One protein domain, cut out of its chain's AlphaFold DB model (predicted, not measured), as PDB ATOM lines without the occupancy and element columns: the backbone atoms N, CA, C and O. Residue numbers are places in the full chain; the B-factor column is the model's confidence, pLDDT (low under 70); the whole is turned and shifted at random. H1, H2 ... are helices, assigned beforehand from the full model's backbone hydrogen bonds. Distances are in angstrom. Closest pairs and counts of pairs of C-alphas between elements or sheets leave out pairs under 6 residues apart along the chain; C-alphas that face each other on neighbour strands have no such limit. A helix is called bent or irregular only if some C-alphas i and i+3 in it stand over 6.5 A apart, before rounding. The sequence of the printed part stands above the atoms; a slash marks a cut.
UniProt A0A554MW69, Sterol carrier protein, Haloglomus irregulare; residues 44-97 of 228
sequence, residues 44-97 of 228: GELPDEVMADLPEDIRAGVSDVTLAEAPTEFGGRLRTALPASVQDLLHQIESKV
ATOM      1  N   GLY A  44      42.009 -34.181 -11.776       85.06
ATOM      2  CA  GLY A  44      41.130 -33.056 -11.472       85.06
ATOM      3  C   GLY A  44      40.795 -32.177 -12.683       85.06
ATOM      4  O   GLY A  44      39.808 -31.450 -12.633       85.06
ATOM      5  N   GLU A  45      41.587 -32.242 -13.755       87.69
ATOM      6  CA  GLU A  45      41.382 -31.477 -14.993       87.69
ATOM      7  C   GLU A  45      40.511 -32.212 -16.019       87.69
ATOM      8  O   GLU A  45      40.164 -31.645 -17.059       87.69
ATOM      9  N   LEU A  46      40.145 -33.466 -15.739       85.12
ATOM     10  CA  LEU A  46      39.285 -34.248 -16.615       85.12
ATOM     11  C   LEU A  46      37.878 -33.636 -16.715       85.12
ATOM     12  O   LEU A  46      37.376 -33.076 -15.739       85.12
ATOM     13  N   PRO A  47      37.193 -33.805 -17.862       84.00
ATOM     14  CA  PRO A  47      35.818 -33.350 -18.020       84.00
ATOM     15  C   PRO A  47      34.888 -33.906 -16.935       84.00
ATOM     16  O   PRO A  47      34.964 -35.088 -16.585       84.00
ATOM     17  N   ASP A  48      33.945 -33.079 -16.472       80.94
ATOM     18  CA  ASP A  48      32.975 -33.447 -15.429       80.94
ATOM     19  C   ASP A  48      32.210 -34.732 -15.767       80.94
ATOM     20  O   ASP A  48      31.903 -35.519 -14.879       80.94
ATOM     21  N   GLU A  49      31.944 -34.986 -17.050       78.25
ATOM     22  CA  GLU A  49      31.289 -36.204 -17.541       78.25
ATOM     23  C   GLU A  49      32.057 -37.480 -17.171       78.25
ATOM     24  O   GLU A  49      31.456 -38.488 -16.806       78.25
ATOM     25  N   VAL A  50      33.392 -37.433 -17.223       78.75
ATOM     26  CA  VAL A  50      34.259 -38.557 -16.841       78.75
ATOM     27  C   VAL A  50      34.250 -38.734 -15.323       78.75
ATOM     28  O   VAL A  50      34.266 -39.863 -14.827       78.75
ATOM     29  N   MET A  51      34.182 -37.618 -14.596       77.44
ATOM     30  CA  MET A  51      34.311 -37.543 -13.141       77.44
ATOM     31  C   MET A  51      32.978 -37.613 -12.384       77.44
ATOM     32  O   MET A  51      33.000 -37.670 -11.151       77.44
ATOM     33  N   ALA A  52      31.836 -37.608 -13.076       78.75
ATOM     34  CA  ALA A  52      30.508 -37.352 -12.511       78.75
ATOM     35  C   ALA A  52      30.138 -38.278 -11.345       78.75
ATOM     36  O   ALA A  52      29.568 -37.830 -10.351       78.75
ATOM     37  N   ASP A  53      30.522 -39.550 -11.440       80.62
ATOM     38  CA  ASP A  53      30.158 -40.587 -10.472       80.62
ATOM     39  C   ASP A  53      31.152 -40.718  -9.302       80.62
ATOM     40  O   ASP A  53      31.006 -41.602  -8.454       80.62
ATOM     41  N   LEU A  54      32.187 -39.875  -9.249       79.50
ATOM     42  CA  LEU A  54      33.214 -39.953  -8.215       79.50
ATOM     43  C   LEU A  54      32.767 -39.219  -6.934       79.50
ATOM     44  O   LEU A  54      32.452 -38.028  -7.000       79.50
ATOM     45  N   PRO A  55      32.783 -39.876  -5.758       81.75
ATOM     46  CA  PRO A  55      32.550 -39.206  -4.480       81.75
ATOM     47  C   PRO A  55      33.540 -38.053  -4.242       81.75
ATOM     48  O   PRO A  55      34.724 -38.186  -4.549       81.75
ATOM     49  N   GLU A  56      33.076 -36.936  -3.670       82.00
ATOM     50  CA  GLU A  56      33.885 -35.715  -3.470       82.00
ATOM     51  C   GLU A  56      35.152 -35.940  -2.628       82.00
ATOM     52  O   GLU A  56      36.197 -35.344  -2.887       82.00
ATOM     53  N   ASP A  57      35.082 -36.818  -1.629       79.69
ATOM     54  CA  ASP A  57      36.212 -37.183  -0.775       79.69
ATOM     55  C   ASP A  57      37.298 -37.942  -1.545       79.69
ATOM     56  O   ASP A  57      38.488 -37.692  -1.349       79.69
ATOM     57  N   ILE A  58      36.895 -38.828  -2.458       80.25
ATOM     58  CA  ILE A  58      37.825 -39.533  -3.342       80.25
ATOM     59  C   ILE A  58      38.363 -38.577  -4.400       80.25
ATOM     60  O   ILE A  58      39.571 -38.564  -4.620       80.25
ATOM     61  N   ARG A  59      37.500 -37.747  -5.003       82.00
ATOM     62  CA  ARG A  59      37.881 -36.744  -6.006       82.00
ATOM     63  C   ARG A  59      38.994 -35.847  -5.479       82.00
ATOM     64  O   ARG A  59      40.063 -35.819  -6.072       82.00
ATOM     65  N   ALA A  60      38.796 -35.224  -4.319       83.00
ATOM     66  CA  ALA A  60      39.806 -34.373  -3.696       83.00
ATOM     67  C   ALA A  60      41.129 -35.108  -3.410       83.00
ATOM     68  O   ALA A  60      42.192 -34.499  -3.475       83.00
ATOM     69  N   GLY A  61      41.076 -36.409  -3.103       82.25
ATOM     70  CA  GLY A  61      42.261 -37.222  -2.832       82.25
ATOM     71  C   GLY A  61      43.057 -37.635  -4.073       82.25
ATOM     72  O   GLY A  61      44.216 -38.018  -3.931       82.25
ATOM     73  N   VAL A  62      42.459 -37.574  -5.267       83.25
ATOM     74  CA  VAL A  62      43.098 -38.002  -6.522       83.25
ATOM     75  C   VAL A  62      43.317 -36.872  -7.525       83.25
ATOM     76  O   VAL A  62      44.010 -37.088  -8.514       83.25
ATOM     77  N   SER A  63      42.760 -35.681  -7.282       86.00
ATOM     78  CA  SER A  63      42.794 -34.554  -8.223       86.00
ATOM     79  C   SER A  63      44.194 -34.148  -8.675       86.00
ATOM     80  O   SER A  63      44.336 -33.742  -9.821       86.00
ATOM     81  N   ASP A  64      45.206 -34.262  -7.813       88.69
ATOM     82  CA  ASP A  64      46.581 -33.835  -8.116       88.69
ATOM     83  C   ASP A  64      47.420 -34.926  -8.805       88.69
ATOM     84  O   ASP A  64      48.562 -34.680  -9.187       88.69
ATOM     85  N   VAL A  65      46.881 -36.142  -8.961       89.56
ATOM     86  CA  VAL A  65      47.592 -37.258  -9.597       89.56
ATOM     87  C   VAL A  65      47.528 -37.097 -11.113       89.56
ATOM     88  O   VAL A  65      46.444 -36.934 -11.684       89.56
ATOM     89  N   THR A  66      48.687 -37.161 -11.767       90.56
ATOM     90  CA  THR A  66      48.776 -37.087 -13.230       90.56
ATOM     91  C   THR A  66      48.238 -38.358 -13.879       90.56
ATOM     92  O   THR A  66      48.287 -39.449 -13.302       90.56
ATOM     93  N   LEU A  67      47.749 -38.256 -15.113       87.00
ATOM     94  CA  LEU A  67      47.271 -39.421 -15.861       87.00
ATOM     95  C   LEU A  67      48.383 -40.440 -16.158       87.00
ATOM     96  O   LEU A  67      48.091 -41.625 -16.305       87.00
ATOM     97  N   ALA A  68      49.645 -40.007 -16.210       88.25
ATOM     98  CA  ALA A  68      50.802 -40.890 -16.341       88.25
ATOM     99  C   ALA A  68      51.081 -41.700 -15.061       88.25
ATOM    100  O   ALA A  68      51.474 -42.864 -15.135       88.25
ATOM    101  N   GLU A  69      50.871 -41.103 -13.887       88.56
ATOM    102  CA  GLU A  69      51.130 -41.739 -12.590       88.56
ATOM    103  C   GLU A  69      49.943 -42.574 -12.103       88.56
ATOM    104  O   GLU A  69      50.135 -43.611 -11.464       88.56
ATOM    105  N   ALA A  70      48.718 -42.163 -12.441       85.94
ATOM    106  CA  ALA A  70      47.481 -42.769 -11.961       85.94
ATOM    107  C   ALA A  70      47.408 -44.299 -12.126       85.94
ATOM    108  O   ALA A  70      46.983 -44.971 -11.181       85.94
ATOM    109  N   PRO A  71      47.856 -44.905 -13.247       83.56
ATOM    110  CA  PRO A  71      47.884 -46.357 -13.369       83.56
ATOM    111  C   PRO A  71      48.737 -47.064 -12.303       83.56
ATOM    112  O   PRO A  71      48.404 -48.158 -11.848       83.56
ATOM    113  N   THR A  72      49.824 -46.431 -11.868       83.06
ATOM    114  CA  THR A  72      50.749 -47.010 -10.885       83.06
ATOM    115  C   THR A  72      50.343 -46.660  -9.453       83.06
ATOM    116  O   THR A  72      50.358 -47.527  -8.579       83.06
ATOM    117  N   GLU A  73      49.939 -45.410  -9.219       81.00
ATOM    118  CA  GLU A  73      49.566 -44.891  -7.897       81.00
ATOM    119  C   GLU A  73      48.245 -45.481  -7.390       81.00
ATOM    120  O   GLU A  73      48.041 -45.689  -6.188       81.00
ATOM    121  N   PHE A  74      47.326 -45.823  -8.297       81.31
ATOM    122  CA  PHE A  74      46.052 -46.404  -7.904       81.31
ATOM    123  C   PHE A  74      46.187 -47.899  -7.639       81.31
ATOM    124  O   PHE A  74      46.048 -48.752  -8.517       81.31
ATOM    125  N   GLY A  75      46.382 -48.240  -6.364       69.31
ATOM    126  CA  GLY A  75      46.302 -49.624  -5.906       69.31
ATOM    127  C   GLY A  75      44.949 -50.273  -6.248       69.31
ATOM    128  O   GLY A  75      43.921 -49.604  -6.359       69.31
ATOM    129  N   GLY A  76      44.911 -51.609  -6.352       70.44
ATOM    130  CA  GLY A  76      43.724 -52.344  -6.828       70.44
ATOM    131  C   GLY A  76      42.419 -52.062  -6.064       70.44
ATOM    132  O   GLY A  76      41.338 -52.088  -6.649       70.44
ATOM    133  N   ARG A  77      42.503 -51.722  -4.769       61.53
ATOM    134  CA  ARG A  77      41.332 -51.317  -3.968       61.53
ATOM    135  C   ARG A  77      40.775 -49.952  -4.366       61.53
ATOM    136  O   ARG A  77      39.560 -49.816  -4.417       61.53
ATOM    137  N   LEU A  78      41.644 -48.982  -4.652       75.31
ATOM    138  CA  LEU A  78      41.230 -47.660  -5.119       75.31
ATOM    139  C   LEU A  78      40.647 -47.772  -6.529       75.31
ATOM    140  O   LEU A  78      39.546 -47.293  -6.753       75.31
ATOM    141  N   ARG A  79      41.299 -48.529  -7.423       76.19
ATOM    142  CA  ARG A  79      40.795 -48.788  -8.783       76.19
ATOM    143  C   ARG A  79      39.380 -49.343  -8.811       76.19
ATOM    144  O   ARG A  79      38.558 -48.849  -9.565       76.19
ATOM    145  N   THR A  80      39.082 -50.322  -7.960       78.75
ATOM    146  CA  THR A  80      37.745 -50.942  -7.911       78.75
ATOM    147  C   THR A  80      36.673 -49.982  -7.379       78.75
ATOM    148  O   THR A  80      35.490 -50.175  -7.645       78.75
ATOM    149  N   ALA A  81      37.075 -48.963  -6.613       77.31
ATOM    150  CA  ALA A  81      36.180 -47.937  -6.087       77.31
ATOM    151  C   ALA A  81      35.964 -46.764  -7.060       77.31
ATOM    152  O   ALA A  81      35.062 -45.960  -6.832       77.31
ATOM    153  N   LEU A  82      36.766 -46.654  -8.128       79.25
ATOM    154  CA  LEU A  82      36.587 -45.631  -9.158       79.25
ATOM    155  C   LEU A  82      35.344 -45.929 -10.016       79.25
ATOM    156  O   LEU A  82      34.998 -47.098 -10.200       79.25
ATOM    157  N   PRO A  83      34.698 -44.907 -10.596       81.56
ATOM    158  CA  PRO A  83      33.672 -45.077 -11.616       81.56
ATOM    159  C   PRO A  83      34.145 -45.917 -12.802       81.56
ATOM    160  O   PRO A  83      35.328 -45.908 -13.150       81.56
ATOM    161  N   ALA A  84      33.206 -46.586 -13.472       82.88
ATOM    162  CA  ALA A  84      33.506 -47.390 -14.657       82.88
ATOM    163  C   ALA A  84      34.162 -46.559 -15.776       82.88
ATOM    164  O   ALA A  84      35.072 -47.054 -16.432       82.88
ATOM    165  N   SER A  85      33.759 -45.294 -15.945       79.31
ATOM    166  CA  SER A  85      34.359 -44.347 -16.898       79.31
ATOM    167  C   SER A  85      35.852 -44.126 -16.641       79.31
ATOM    168  O   SER A  85      36.664 -44.207 -17.559       79.31
ATOM    169  N   VAL A  86      36.231 -43.893 -15.383       80.50
ATOM    170  CA  VAL A  86      37.626 -43.669 -14.985       80.50
ATOM    171  C   VAL A  86      38.431 -44.965 -15.070       80.50
ATOM    172  O   VAL A  86      39.568 -44.951 -15.533       80.50
ATOM    173  N   GLN A  87      37.853 -46.101 -14.662       84.19
ATOM    174  CA  GLN A  87      38.510 -47.405 -14.804       84.19
ATOM    175  C   GLN A  87      38.816 -47.728 -16.271       84.19
ATOM    176  O   GLN A  87      39.927 -48.154 -16.583       84.19
ATOM    177  N   ASP A  88      37.850 -47.498 -17.161       85.69
ATOM    178  CA  ASP A  88      38.006 -47.713 -18.597       85.69
ATOM    179  C   ASP A  88      39.058 -46.768 -19.195       85.69
ATOM    180  O   ASP A  88      39.942 -47.223 -19.916       85.69
ATOM    181  N   LEU A  89      39.055 -45.485 -18.815       84.81
ATOM    182  CA  LEU A  89      40.085 -44.529 -19.232       84.81
ATOM    183  C   LEU A  89      41.494 -44.982 -18.821       84.81
ATOM    184  O   LEU A  89      42.404 -44.983 -19.648       84.81
ATOM    185  N   LEU A  90      41.683 -45.399 -17.566       86.38
ATOM    186  CA  LEU A  90      42.981 -45.884 -17.085       86.38
ATOM    187  C   LEU A  90      43.425 -47.141 -17.834       86.38
ATOM    188  O   LEU A  90      44.587 -47.247 -18.217       86.38
ATOM    189  N   HIS A  91      42.497 -48.066 -18.087       88.06
ATOM    190  CA  HIS A  91      42.781 -49.261 -18.872       88.06
ATOM    191  C   HIS A  91      43.181 -48.918 -20.316       88.06
ATOM    192  O   HIS A  91      44.115 -49.508 -20.862       88.06
ATOM    193  N   GLN A  92      42.507 -47.951 -20.939       88.12
ATOM    194  CA  GLN A  92      42.860 -47.464 -22.270       88.12
ATOM    195  C   GLN A  92      44.239 -46.798 -22.279       88.12
ATOM    196  O   GLN A  92      45.020 -47.070 -23.185       88.12
ATOM    197  N   ILE A  93      44.582 -45.993 -21.269       88.56
ATOM    198  CA  ILE A  93      45.921 -45.398 -21.148       88.56
ATOM    199  C   ILE A  93      46.989 -46.498 -21.070       88.56
ATOM    200  O   ILE A  93      47.945 -46.475 -21.837       88.56
ATOM    201  N   GLU A  94      46.807 -47.499 -20.204       88.69
ATOM    202  CA  GLU A  94      47.768 -48.600 -20.039       88.69
ATOM    203  C   GLU A  94      47.927 -49.474 -21.291       88.69
ATOM    204  O   GLU A  94      49.019 -49.973 -21.558       88.69
ATOM    205  N   SER A  95      46.838 -49.709 -22.027       89.12
ATOM    206  CA  SER A  95      46.822 -50.658 -23.150       89.12
ATOM    207  C   SER A  95      47.058 -50.023 -24.518       89.12
ATOM    208  O   SER A  95      47.515 -50.718 -25.423       89.12
ATOM    209  N   LYS A  96      46.722 -48.741 -24.699       89.81
ATOM    210  CA  LYS A  96      46.722 -48.062 -26.009       89.81
ATOM    211  C   LYS A  96      47.786 -46.980 -26.141       89.81
ATOM    212  O   LYS A  96      48.021 -46.517 -27.258       89.81
ATOM    213  N   VAL A  97      48.392 -46.541 -25.036       90.94
ATOM    214  CA  VAL A  97      49.459 -45.540 -25.070       90.94
ATOM    215  C   VAL A  97      50.806 -46.236 -24.973       90.94
ATOM    216  O   VAL A  97      51.095 -46.956 -24.018       90.94
TER     217      VAL A  97
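What this domain is: This is residues 44 to 97 of the 228 residues of the protein "Sterol carrier protein" of Haloglomus irregulare (UniProt A0A554MW69). The longest helix, H5, makes one side of a small rounded body, and the chain of four shorter helices before it winds round the rest. H1 packs on the beginning of H5 at residues 85 to 86, H3 and H4 lie near H5, and H2 sits away from it. The printed part has 54 residues with five named helices, H1 to H5 in that order, and no named strand; the class is all helix. It is compact, with a radius of gyration of the C-alphas of 10.3 A, and spans 28 by 21 by 19 A.

Where its parts are: Find C-alpha 84 at (33.506, -47.390, -14.657); from there H5, residues 84 to 96, runs 17.4 A to C-alpha 96 at (46.722, -48.062, -26.009). Before it come H4, residues 76 to 81, 8.8 A long, and H3, residues 70 to 73. Look earlier for H2, residues 56 to 62, 10.0 A long, and for H1, residues 48 to 51, which begins at C-alpha 48 at (32.975, -33.447, -15.429).

How they stand to each other: Start at H5, which touches H1 with residues 85 to 86 alone; the closest C-alphas, of Val 50 and Ser 85, are 5.8 A apart. With residues 90 to 94 alone H5 only just touches H3, with 3 pairs of C-alphas within 8 A, the closest being those of Pro 71 and Leu 90 at 6.2 A. H4 is close to H5 but not clearly touching; the closest C-alphas, of Arg 79 and Gln 87, are 6.6 A apart, and the two run opposite ways at a steep tilt of 41 degrees. H2 and H5 are apart. H1 and H2 are only just apart, their closest C-alphas at 8.0 A. Every O i to N i+4 pair is within hydrogen-bond range in H2, H4 and H5; H1 and H3 are too short for one.

The domain as a whole: The C-alphas farthest apart, of Asp 57 and Lys 96, are 29.4 A apart. The printed part has no cut, and no link is long. Mean pLDDT of the printed part is 82.6; look for values under 70 at residues 75 and 77.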